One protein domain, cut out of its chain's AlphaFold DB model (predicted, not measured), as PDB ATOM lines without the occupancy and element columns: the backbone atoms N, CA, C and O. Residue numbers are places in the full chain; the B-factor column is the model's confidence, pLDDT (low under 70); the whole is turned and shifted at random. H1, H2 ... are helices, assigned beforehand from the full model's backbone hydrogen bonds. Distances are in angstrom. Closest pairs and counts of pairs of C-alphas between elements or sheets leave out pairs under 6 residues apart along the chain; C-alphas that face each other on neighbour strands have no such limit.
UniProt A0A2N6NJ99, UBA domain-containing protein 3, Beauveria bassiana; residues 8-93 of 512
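Overview. This is residues 8 to 93 of the 512 residues of the protein "UBA domain-containing protein 3" of Beauveria bassiana (UniProt A0A2N6NJ99). An open arch of helices: H4, the longest, makes one end and H1 the other, with short H2 and H3 bridging them and the loop of residues 23 to 42 reaching into the middle. H3 meets the last part of H4 at a corner, and residues 8 to 15 of H1 stick out. The printed part has 86 residues, with four named helices, H1 to H4, and no named strand: all helix. It is only just loose, close to compact, with a radius of gyration of the C-alphas of 14.4 A and spans of 43 by 30 by 19 A.

Along the chain. H4, residues 71 to 86, is 23.1 A long and ends at C-alpha 86 (-1.435, 39.737, -38.811). H3 is residues 50 to 58, H2 residues 43 to 48. H1, residues 8 to 22, runs 21.3 A from C-alpha 8 (-29.281, 21.970, -50.726).

Arrangement. H4 and H3 are close but not clearly touching; their closest C-alphas, Lys 85 and Tyr 58, are 5.7 A apart. H1 touches H2 with residues 17 to 21 alone, closest at the C-alphas of Leu 20 and Met 46, 6.5 A. Every O i to N i+4 pair is within hydrogen-bond range in H1, H2 and H3, and 10 of 12 in H4.

Size, cuts and confidence. The printed part has no cut. The links H1 to H2 and H3 to H4 are long. Residues 89 to 93 have pLDDT under 70.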
ATOM      1  N   ARG A   8     -29.439  22.964 -51.809       93.44
ATOM      2  CA  ARG A   8     -29.281  21.970 -50.726       93.44
ATOM      3  C   ARG A   8     -27.877  21.979 -50.107       93.44
ATOM      4  O   ARG A   8     -27.740  21.708 -48.918       93.44
ATOM      5  N   GLN A   9     -26.837  22.275 -50.885       93.25
ATOM      6  CA  GLN A   9     -25.481  22.439 -50.361       93.25
ATOM      7  C   GLN A   9     -25.301  23.803 -49.687       93.25
ATOM      8  O   GLN A   9     -24.685  23.857 -48.629       93.25
ATOM      9  N   GLN A  10     -25.885  24.871 -50.237       91.44
ATOM     10  CA  GLN A  10     -25.883  26.195 -49.610       91.44
ATOM     11  C   GLN A  10     -26.493  26.143 -48.201       91.44
ATOM     12  O   GLN A  10     -25.831  26.538 -47.250       91.44
ATOM     13  N   ALA A  11     -27.676  25.536 -48.043       93.12
ATOM     14  CA  ALA A  11     -28.319  25.365 -46.737       93.12
ATOM     15  C   ALA A  11     -27.491  24.516 -45.743       93.12
ATOM     16  O   ALA A  11     -27.518  24.768 -44.540       93.12
ATOM     17  N   ARG A  12     -26.714  23.530 -46.226       93.50
ATOM     18  CA  ARG A  12     -25.769  22.773 -45.379       93.50
ATOM     19  C   ARG A  12     -24.597  23.639 -44.918       93.50
ATOM     20  O   ARG A  12     -24.287  23.626 -43.730       93.50
ATOM     21  N   ASN A  13     -23.988  24.398 -45.829       91.44
ATOM     22  CA  ASN A  13     -22.903  25.326 -45.505       91.44
ATOM     23  C   ASN A  13     -23.375  26.392 -44.502       91.44
ATOM     24  O   ASN A  13     -22.677  26.683 -43.537       91.44
ATOM     25  N   GLU A  14     -24.569  26.952 -44.711       90.75
ATOM     26  CA  GLU A  14     -25.148  27.975 -43.843       90.75
ATOM     27  C   GLU A  14     -25.412  27.436 -42.434       90.75
ATOM     28  O   GLU A  14     -24.962  28.045 -41.465       90.75
ATOM     29  N   LYS A  15     -26.033  26.251 -42.304       92.44
ATOM     30  CA  LYS A  15     -26.214  25.599 -40.998       92.44
ATOM     31  C   LYS A  15     -24.875  25.396 -40.279       92.44
ATOM     32  O   LYS A  15     -24.781  25.692 -39.093       92.44
ATOM     33  N   GLN A  16     -23.840  24.936 -40.986       91.12
ATOM     34  CA  GLN A  16     -22.503  24.745 -40.409       91.12
ATOM     35  C   GLN A  16     -21.853  26.066 -39.969       91.12
ATOM     36  O   GLN A  16     -21.161  26.097 -38.955       91.12
ATOM     37  N   LEU A  17     -22.079  27.170 -40.686       89.25
ATOM     38  CA  LEU A  17     -21.607  28.493 -40.267       89.25
ATOM     39  C   LEU A  17     -22.367  28.998 -39.031       89.25
ATOM     40  O   LEU A  17     -21.730  29.452 -38.086       89.25
ATOM     41  N   GLN A  18     -23.697  28.859 -38.993       90.06
ATOM     42  CA  GLN A  18     -24.513  29.201 -37.820       90.06
ATOM     43  C   GLN A  18     -24.072  28.399 -36.581       90.06
ATOM     44  O   GLN A  18     -23.856  28.973 -35.514       90.06
ATOM     45  N   GLU A  19     -23.846  27.093 -36.741       91.69
ATOM     46  CA  GLU A  19     -23.312  26.195 -35.712       91.69
ATOM     47  C   GLU A  19     -21.933  26.660 -35.210       91.69
ATOM     48  O   GLU A  19     -21.733  26.778 -34.002       91.69
ATOM     49  N   LEU A  20     -21.006  27.027 -36.104       90.88
ATOM     50  CA  LEU A  20     -19.681  27.555 -35.740       90.88
ATOM     51  C   LEU A  20     -19.710  28.947 -35.077       90.88
ATOM     52  O   LEU A  20     -18.768  29.275 -34.356       90.88
ATOM     53  N   VAL A  21     -20.742  29.771 -35.304       90.69
ATOM     54  CA  VAL A  21     -20.940  31.052 -34.588       90.69
ATOM     55  C   VAL A  21     -21.511  30.825 -33.184       90.69
ATOM     56  O   VAL A  21     -21.134  31.536 -32.254       90.69
ATOM     57  N   GLN A  22     -22.418  29.856 -33.027       89.00
ATOM     58  CA  GLN A  22     -23.152  29.615 -31.779       89.00
ATOM     59  C   GLN A  22     -22.402  28.718 -30.786       89.00
ATOM     60  O   GLN A  22     -22.437  28.978 -29.585       89.00
ATOM     61  N   THR A  23     -21.736  27.662 -31.263       90.06
ATOM     62  CA  THR A  23     -21.110  26.641 -30.396       90.06
ATOM     63  C   THR A  23     -19.718  27.024 -29.897       90.06
ATOM     64  O   THR A  23     -19.319  26.609 -28.811       90.06
ATOM     65  N   ILE A  24     -18.968  27.819 -30.667       89.56
ATOM     66  CA  ILE A  24     -17.588  28.192 -30.341       89.56
ATOM     67  C   ILE A  24     -17.570  29.586 -29.715       89.56
ATOM     68  O   ILE A  24     -17.784  30.601 -30.383       89.56
ATOM     69  N   THR A  25     -17.275  29.635 -28.416       89.19
ATOM     70  CA  THR A  25     -17.227  30.861 -27.613       89.19
ATOM     71  C   THR A  25     -16.403  31.961 -28.284       89.19
ATOM     72  O   THR A  25     -15.235  31.768 -28.618       89.19
ATOM     73  N   GLY A  26     -17.007  33.140 -28.451       89.19
ATOM     74  CA  GLY A  26     -16.364  34.323 -29.025       89.19
ATOM     75  C   GLY A  26     -16.369  34.397 -30.555       89.19
ATOM     76  O   GLY A  26     -16.036  35.454 -31.082       89.19
ATOM     77  N   ASN A  27     -16.803  33.363 -31.289       92.38
ATOM     78  CA  ASN A  27     -17.045  33.489 -32.737       92.38
ATOM     79  C   ASN A  27     -18.236  34.418 -33.055       92.38
ATOM     80  O   ASN A  27     -18.334  34.953 -34.156       92.38
ATOM     81  N   ASN A  28     -19.102  34.678 -32.071       91.56
ATOM     82  CA  ASN A  28     -20.162  35.688 -32.104       91.56
ATOM     83  C   ASN A  28     -19.661  37.145 -31.966       91.56
ATOM     84  O   ASN A  28     -20.474  38.069 -31.909       91.56
ATOM     85  N   ILE A  29     -18.346  37.369 -31.892       91.94
ATOM     86  CA  ILE A  29     -17.705  38.685 -31.798       91.94
ATOM     87  C   ILE A  29     -16.554  38.739 -32.813       91.94
ATOM     88  O   ILE A  29     -15.778  37.795 -32.924       91.94
ATOM     89  N   CYS A  30     -16.426  39.837 -33.559       91.56
ATOM     90  CA  CYS A  30     -15.333  40.049 -34.507       91.56
ATOM     91  C   CYS A  30     -13.968  40.001 -33.798       91.56
ATOM     92  O   CYS A  30     -13.777  40.656 -32.774       91.56
ATOM     93  N   ALA A  31     -13.003  39.270 -34.364       91.25
ATOM     94  CA  ALA A  31     -11.676  39.097 -33.771       91.25
ATOM     95  C   ALA A  31     -10.886  40.413 -33.618       91.25
ATOM     96  O   ALA A  31     -10.004  40.493 -32.759       91.25
ATOM     97  N   ASP A  32     -11.188  41.424 -34.442       90.88
ATOM     98  CA  ASP A  32     -10.367  42.628 -34.610       90.88
ATOM     99  C   ASP A  32     -11.031  43.879 -34.018       90.88
ATOM    100  O   ASP A  32     -10.517  44.455 -33.059       90.88
ATOM    101  N   CYS A  33     -12.210  44.262 -34.516       90.62
ATOM    102  CA  CYS A  33     -12.953  45.427 -34.019       90.62
ATOM    103  C   CYS A  33     -13.864  45.124 -32.811       90.62
ATOM    104  O   CYS A  33     -14.416  46.044 -32.212       90.62
ATOM    105  N   TYR A  34     -14.028  43.851 -32.425       90.62
ATOM    106  CA  TYR A  34     -14.937  43.400 -31.358       90.62
ATOM    107  C   TYR A  34     -16.432  43.751 -31.562       90.62
ATOM    108  O   TYR A  34     -17.217  43.680 -30.614       90.62
ATOM    109  N   ALA A  35     -16.859  44.074 -32.789       91.12
ATOM    110  CA  ALA A  35     -18.278  44.172 -33.138       91.12
ATOM    111  C   ALA A  35     -18.999  42.824 -32.927       91.12
ATOM    112  O   ALA A  35     -18.421  41.759 -33.149       91.12
ATOM    113  N   ARG A  36     -20.267  42.855 -32.501       92.69
ATOM    114  CA  ARG A  36     -21.091  41.644 -32.322       92.69
ATOM    115  C   ARG A  36     -21.560  41.101 -33.673       92.69
ATOM    116  O   ARG A  36     -21.778  41.877 -34.595       92.69
ATOM    117  N   ASN A  37     -21.786  39.789 -33.743       89.88
ATOM    118  CA  ASN A  37     -22.341  39.072 -34.897       89.88
ATOM    119  C   ASN A  37     -21.582  39.367 -36.213       89.88
ATOM    120  O   ASN A  37     -22.159  39.949 -37.132       89.88
ATOM    121  N   PRO A  38     -20.288  38.999 -36.320       89.81
ATOM    122  CA  PRO A  38     -19.490  39.272 -37.513       89.81
ATOM    123  C   PRO A  38     -20.096  38.610 -38.761       89.81
ATOM    124  O   PRO A  38     -20.210  37.389 -38.834       89.81
ATOM    125  N   ALA A  39     -20.444  39.421 -39.763       88.50
ATOM    126  CA  ALA A  39     -21.037  38.957 -41.023       88.50
ATOM    127  C   ALA A  39     -20.031  38.282 -41.983       88.50
ATOM    128  O   ALA A  39     -20.431  37.688 -42.981       88.50
ATOM    129  N   TRP A  40     -18.731  38.369 -41.684       88.38
ATOM    130  CA  TRP A  40     -17.634  37.823 -42.484       88.38
ATOM    131  C   TRP A  40     -16.691  37.014 -41.592       88.38
ATOM    132  O   TRP A  40     -16.369  37.440 -40.483       88.38
ATOM    133  N   ALA A  41     -16.217  35.865 -42.080       85.69
ATOM    134  CA  ALA A  41     -15.269  35.028 -41.349       85.69
ATOM    135  C   ALA A  41     -14.447  34.111 -42.267       85.69
ATOM    136  O   ALA A  41     -14.916  33.642 -43.304       85.69
ATOM    137  N   SER A  42     -13.232  33.769 -41.831       84.94
ATOM    138  CA  SER A  42     -12.474  32.656 -42.408       84.94
ATOM    139  C   SER A  42     -12.971  31.340 -41.809       84.94
ATOM    140  O   SER A  42     -12.667  31.025 -40.656       84.94
ATOM    141  N   TRP A  43     -13.714  30.547 -42.590       82.69
ATOM    142  CA  TRP A  43     -14.293  29.272 -42.129       82.69
ATOM    143  C   TRP A  43     -13.231  28.316 -41.550       82.69
ATOM    144  O   TRP A  43     -13.466  27.619 -40.560       82.69
ATOM    145  N   SER A  44     -12.028  28.329 -42.137       84.56
ATOM    146  CA  SER A  44     -10.874  27.548 -41.689       84.56
ATOM    147  C   SER A  44     -10.371  27.979 -40.312       84.56
ATOM    148  O   SER A  44      -9.929  27.120 -39.555       84.56
ATOM    149  N   ASN A  45     -10.433  29.275 -39.979       85.38
ATOM    150  CA  ASN A  45     -10.104  29.762 -38.639       85.38
ATOM    151  C   ASN A  45     -11.207  29.363 -37.650       85.38
ATOM    152  O   ASN A  45     -10.904  28.700 -36.659       85.38
ATOM    153  N   MET A  46     -12.475  29.659 -37.969       86.56
ATOM    154  CA  MET A  46     -13.621  29.336 -37.107       86.56
ATOM    155  C   MET A  46     -13.650  27.863 -36.692       86.56
ATOM    156  O   MET A  46     -13.827  27.577 -35.514       86.56
ATOM    157  N   ARG A  47     -13.448  26.935 -37.640       85.50
ATOM    158  CA  ARG A  47     -13.510  25.487 -37.382       85.50
ATOM    159  C   ARG A  47     -12.271  24.919 -36.678       85.50
ATOM    160  O   ARG A  47     -12.390  23.897 -36.014       85.50
ATOM    161  N   LYS A  48     -11.085  25.513 -36.857       86.12
ATOM    162  CA  LYS A  48      -9.826  24.975 -36.295       86.12
ATOM    163  C   LYS A  48      -9.404  25.611 -34.970       86.12
ATOM    164  O   LYS A  48      -8.669  24.978 -34.221       86.12
ATOM    165  N   VAL A  49      -9.762  26.875 -34.741       83.62
ATOM    166  CA  VAL A  49      -9.157  27.725 -33.700       83.62
ATOM    167  C   VAL A  49     -10.211  28.604 -33.019       83.62
ATOM    168  O   VAL A  49     -10.280  28.642 -31.793       83.62
ATOM    169  N   GLY A  50     -11.039  29.296 -33.805       90.00
ATOM    170  CA  GLY A  50     -11.998  30.279 -33.306       90.00
ATOM    171  C   GLY A  50     -11.349  31.566 -32.777       90.00
ATOM    172  O   GLY A  50     -10.151  31.636 -32.484       90.00
ATOM    173  N   ASN A  51     -12.159  32.614 -32.634       91.75
ATOM    174  CA  ASN A  51     -11.664  33.972 -32.394       91.75
ATOM    175  C   ASN A  51     -10.934  34.120 -31.045       91.75
ATOM    176  O   ASN A  51      -9.964  34.871 -30.958       91.75
ATOM    177  N   VAL A  52     -11.325  33.361 -30.011       90.38
ATOM    178  CA  VAL A  52     -10.664  33.385 -28.690       90.38
ATOM    179  C   VAL A  52      -9.225  32.871 -28.760       90.38
ATOM    180  O   VAL A  52      -8.317  33.541 -28.268       90.38
ATOM    181  N   ALA A  53      -8.982  31.709 -29.375       89.81
ATOM    182  CA  ALA A  53      -7.622  31.182 -29.494       89.81
ATOM    183  C   ALA A  53      -6.807  31.928 -30.566       89.81
ATOM    184  O   ALA A  53      -5.606  32.112 -30.386       89.81
ATOM    185  N   SER A  54      -7.457  32.460 -31.609       89.38
ATOM    186  CA  SER A  54      -6.824  33.367 -32.576       89.38
ATOM    187  C   SER A  54      -6.282  34.622 -31.875       89.38
ATOM    188  O   SER A  54      -5.115  34.978 -32.037       89.38
ATOM    189  N   ASN A  55      -7.079  35.249 -31.003       90.38
ATOM    190  CA  ASN A  55      -6.642  36.427 -30.256       90.38
ATOM    191  C   ASN A  55      -5.552  36.115 -29.220       90.38
ATOM    192  O   ASN A  55      -4.672  36.945 -29.045       90.38
ATOM    193  N   ARG A  56      -5.496  34.916 -28.620       89.62
ATOM    194  CA  ARG A  56      -4.351  34.522 -27.765       89.62
ATOM    195  C   ARG A  56      -3.004  34.516 -28.504       89.62
ATOM    196  O   ARG A  56      -1.980  34.697 -27.859       89.62
ATOM    197  N   ILE A  57      -3.007  34.307 -29.823       88.38
ATOM    198  CA  ILE A  57      -1.797  34.282 -30.661       88.38
ATOM    199  C   ILE A  57      -1.465  35.688 -31.175       88.38
ATOM    200  O   ILE A  57      -0.344  36.158 -31.011       88.38
ATOM    201  N   TYR A  58      -2.443  36.369 -31.782       89.00
ATOM    202  CA  TYR A  58      -2.212  37.626 -32.508       89.00
ATOM    203  C   TYR A  58      -2.480  38.899 -31.685       89.00
ATOM    204  O   TYR A  58      -2.111  39.991 -32.107       89.00
ATOM    205  N   ASN A  59      -3.145  38.798 -30.532       90.88
ATOM    206  CA  ASN A  59      -3.466  39.927 -29.649       90.88
ATOM    207  C   ASN A  59      -3.633  39.478 -28.173       90.88
ATOM    208  O   ASN A  59      -4.719  39.647 -27.609       90.88
ATOM    209  N   PRO A  60      -2.605  38.869 -27.542       88.94
ATOM    210  CA  PRO A  60      -2.698  38.349 -26.171       88.94
ATOM    211  C   PRO A  60      -3.159  39.411 -25.160       88.94
ATOM    212  O   PRO A  60      -4.012  39.136 -24.317       88.94
ATOM    213  N   ASP A  61      -2.689  40.649 -25.320       87.19
ATOM    214  CA  ASP A  61      -3.044  41.800 -24.479       87.19
ATOM    215  C   ASP A  61      -4.498  42.286 -24.665       87.19
ATOM    216  O   ASP A  61      -4.942  43.184 -23.952       87.19
ATOM    217  N   ASN A  62      -5.237  41.745 -25.643       87.00
ATOM    218  CA  ASN A  62      -6.589  42.172 -26.030       87.00
ATOM    219  C   ASN A  62      -6.716  43.684 -26.304       87.00
ATOM    220  O   ASN A  62      -7.772  44.293 -26.103       87.00
ATOM    221  N   LYS A  63      -5.635  44.286 -26.818       87.38
ATOM    222  CA  LYS A  63      -5.588  45.686 -27.252       87.38
ATOM    223  C   LYS A  63      -6.626  45.916 -28.350       87.38
ATOM    224  O   LYS A  63      -6.805  45.079 -29.231       87.38
ATOM    225  N   LYS A  64      -7.314  47.053 -28.300       87.19
ATOM    226  CA  LYS A  64      -8.209  47.500 -29.373       87.19
ATOM    227  C   LYS A  64      -7.438  48.406 -30.327       87.19
ATOM    228  O   LYS A  64      -6.444  49.007 -29.923       87.19
ATOM    229  N   ALA A  65      -7.913  48.526 -31.566       87.31
ATOM    230  CA  ALA A  65      -7.458  49.594 -32.446       87.31
ATOM    231  C   ALA A  65      -7.671  50.957 -31.749       87.31
ATOM    232  O   ALA A  65      -8.743  51.164 -31.165       87.31
ATOM    233  N   PRO A  66      -6.693  51.877 -31.778       85.38
ATOM    234  CA  PRO A  66      -6.879  53.246 -31.312       85.38
ATOM    235  C   PRO A  66      -7.656  54.020 -32.383       85.38
ATOM    236  O   PRO A  66      -7.066  54.734 -33.184       85.38
ATOM    237  N   VAL A  67      -8.971  53.796 -32.446       84.19
ATOM    238  CA  VAL A  67      -9.871  54.399 -33.440       84.19
ATOM    239  C   VAL A  67     -10.137  55.869 -33.068       84.19
ATOM    240  O   VAL A  67     -10.636  56.111 -31.964       84.19
ATOM    241  N   PRO A  68      -9.812  56.845 -33.938       85.62
ATOM    242  CA  PRO A  68     -10.165  58.253 -33.749       85.62
ATOM    243  C   PRO A  68     -11.678  58.507 -33.815       85.62
ATOM    244  O   PRO A  68     -12.471  57.612 -34.096       85.62
ATOM    245  N   VAL A  69     -12.083  59.749 -33.535       79.94
ATOM    246  CA  VAL A  69     -13.494  60.178 -33.623       79.94
ATOM    247  C   VAL A  69     -13.895  60.530 -35.062       79.94
ATOM    248  O   VAL A  69     -15.073  60.453 -35.402       79.94
ATOM    249  N   ASP A  70     -12.927  60.903 -35.901       87.31
ATOM    250  CA  ASP A  70     -13.146  61.141 -37.327       87.31
ATOM    251  C   ASP A  70     -13.352  59.824 -38.093       87.31
ATOM    252  O   ASP A  70     -12.675  58.833 -37.819       87.31
ATOM    253  N   ALA A  71     -14.288  59.811 -39.045       80.19
ATOM    254  CA  ALA A  71     -14.701  58.596 -39.744       80.19
ATOM    255  C   ALA A  71     -13.662  58.094 -40.764       80.19
ATOM    256  O   ALA A  71     -13.457  56.884 -40.876       80.19
ATOM    257  N   ASP A  72     -12.971  59.001 -41.455       82.12
ATOM    258  CA  ASP A  72     -11.987  58.644 -42.480       82.12
ATOM    259  C   ASP A  72     -10.666  58.194 -41.819       82.12
ATOM    260  O   ASP A  72      -9.987  57.266 -42.283       82.12
ATOM    261  N   GLU A  73     -10.324  58.779 -40.662       88.94
ATOM    262  CA  GLU A  73      -9.220  58.293 -39.826       88.94
ATOM    263  C   GLU A  73      -9.567  56.994 -39.062       88.94
ATOM    264  O   GLU A  73      -8.675  56.179 -38.807       88.94
ATOM    265  N   ALA A  74     -10.841  56.741 -38.734       89.44
ATOM    266  CA  ALA A  74     -11.288  55.542 -38.011       89.44
ATOM    267  C   ALA A  74     -10.980  54.232 -38.752       89.44
ATOM    268  O   ALA A  74     -10.333  53.339 -38.187       89.44
ATOM    269  N   ASP A  75     -11.386  54.125 -40.019       88.62
ATOM    270  CA  ASP A  75     -11.095  52.948 -40.844       88.62
ATOM    271  C   ASP A  75      -9.590  52.840 -41.138       88.62
ATOM    272  O   ASP A  75      -9.009  51.756 -41.024       88.62
ATOM    273  N   SER A  76      -8.919  53.973 -41.373       91.06
ATOM    274  CA  SER A  76      -7.458  54.043 -41.530       91.06
ATOM    275  C   SER A  76      -6.706  53.491 -40.305       91.06
ATOM    276  O   SER A  76      -5.704  52.782 -40.445       91.06
ATOM    277  N   ALA A  77      -7.174  53.778 -39.087       91.88
ATOM    278  CA  ALA A  77      -6.600  53.262 -37.844       91.88
ATOM    279  C   ALA A  77      -6.910  51.770 -37.630       91.88
ATOM    280  O   ALA A  77      -6.037  51.013 -37.189       91.88
ATOM    281  N   MET A  78      -8.121  51.326 -37.986       92.50
ATOM    282  CA  MET A  78      -8.511  49.913 -37.948       92.50
ATOM    283  C   MET A  78      -7.667  49.068 -38.915       92.50
ATOM    284  O   MET A  78      -7.163  48.012 -38.531       92.50
ATOM    285  N   GLU A  79      -7.437  49.547 -40.140       92.88
ATOM    286  CA  GLU A  79      -6.598  48.864 -41.127       92.88
ATOM    287  C   GLU A  79      -5.143  48.752 -40.643       92.88
ATOM    288  O   GLU A  79      -4.559  47.663 -40.666       92.88
ATOM    289  N   ARG A  80      -4.565  49.849 -40.127       92.25
ATOM    290  CA  ARG A  80      -3.217  49.851 -39.526       92.25
ATOM    291  C   ARG A  80      -3.106  48.824 -38.395       92.25
ATOM    292  O   ARG A  80      -2.134  48.070 -38.361       92.25
ATOM    293  N   PHE A  81      -4.109  48.738 -37.518       92.31
ATOM    294  CA  PHE A  81      -4.164  47.744 -36.443       92.31
ATOM    295  C   PHE A  81      -4.234  46.302 -36.976       92.31
ATOM    296  O   PHE A  81      -3.455  45.453 -36.543       92.31
ATOM    297  N   ILE A  82      -5.092  46.017 -37.962       92.81
ATOM    298  CA  ILE A  82      -5.220  44.684 -38.580       92.81
ATOM    299  C   ILE A  82      -3.908  44.266 -39.273       92.81
ATOM    300  O   ILE A  82      -3.450  43.130 -39.105       92.81
ATOM    301  N   ARG A  83      -3.239  45.185 -39.983       93.38
ATOM    302  CA  ARG A  83      -1.915  44.942 -40.586       93.38
ATOM    303  C   ARG A  83      -0.839  44.675 -39.527       93.38
ATOM    304  O   ARG A  83      -0.068  43.726 -39.667       93.38
ATOM    305  N   GLN A  84      -0.796  45.448 -38.442       90.31
ATOM    306  CA  GLN A  84       0.133  45.205 -37.327       90.31
ATOM    307  C   GLN A  84      -0.107  43.844 -36.654       90.31
ATOM    308  O   GLN A  84       0.855  43.142 -36.329       90.31
ATOM    309  N   LYS A  85      -1.381  43.459 -36.496       89.75
ATOM    310  CA  LYS A  85      -1.826  42.207 -35.878       89.75
ATOM    311  C   LYS A  85      -1.409  40.968 -36.676       89.75
ATOM    312  O   LYS A  85      -0.851  40.047 -36.087       89.75
ATOM    313  N   TYR A  86      -1.638  40.946 -37.994       88.81
ATOM    314  CA  TYR A  86      -1.435  39.737 -38.811       88.81
ATOM    315  C   TYR A  86      -0.214  39.758 -39.747       88.81
ATOM    316  O   TYR A  86       0.281  38.687 -40.083       88.81
ATOM    317  N   MET A  87       0.291  40.925 -40.174       88.81
ATOM    318  CA  MET A  87       1.464  41.005 -41.069       88.81
ATOM    319  C   MET A  87       2.772  41.160 -40.288       88.81
ATOM    320  O   MET A  87       3.725  40.422 -40.519       88.81
ATOM    321  N   HIS A  88       2.824  42.112 -39.352       78.62
ATOM    322  CA  HIS A  88       4.037  42.395 -38.568       78.62
ATOM    323  C   HIS A  88       4.132  41.572 -37.271       78.62
ATOM    324  O   HIS A  88       5.193  41.523 -36.649       78.62
ATOM    325  N   ASN A  89       3.035  40.915 -36.875       67.12
ATOM    326  CA  ASN A  89       2.936  39.992 -35.741       67.12
ATOM    327  C   ASN A  89       3.482  40.576 -34.414       67.12
ATOM    328  O   ASN A  89       4.062  39.870 -33.586       67.12
ATOM    329  N   VAL A  90       3.342  41.895 -34.224       56.56
ATOM    330  CA  VAL A  90       4.091  42.661 -33.207       56.56
ATOM    331  C   VAL A  90       3.717  42.244 -31.782       56.56
ATOM    332  O   VAL A  90       4.583  42.171 -30.912       56.56
ATOM    333  N   ALA A  91       2.449  41.891 -31.553       54.75
ATOM    334  CA  ALA A  91       1.956  41.448 -30.250       54.75
ATOM    335  C   ALA A  91       2.534  40.086 -29.802       54.75
ATOM    336  O   ALA A  91       2.544  39.782 -28.611       54.75
ATOM    337  N   ALA A  92       3.073  39.287 -30.733       54.59
ATOM    338  CA  ALA A  92       3.837  38.083 -30.411       54.59
ATOM    339  C   ALA A  92       5.310  38.388 -30.063       54.59
ATOM    340  O   ALA A  92       5.988  37.533 -29.495       54.59
ATOM    341  N   GLN A  93       5.810  39.594 -30.367       53.25
ATOM    342  CA  GLN A  93       7.167  40.038 -30.017       53.25
ATOM    343  C   GLN A  93       7.223  40.823 -28.698       53.25
ATOM    344  O   GLN A  93       8.242  40.771 -28.014       53.25
TER     345      GLN A  93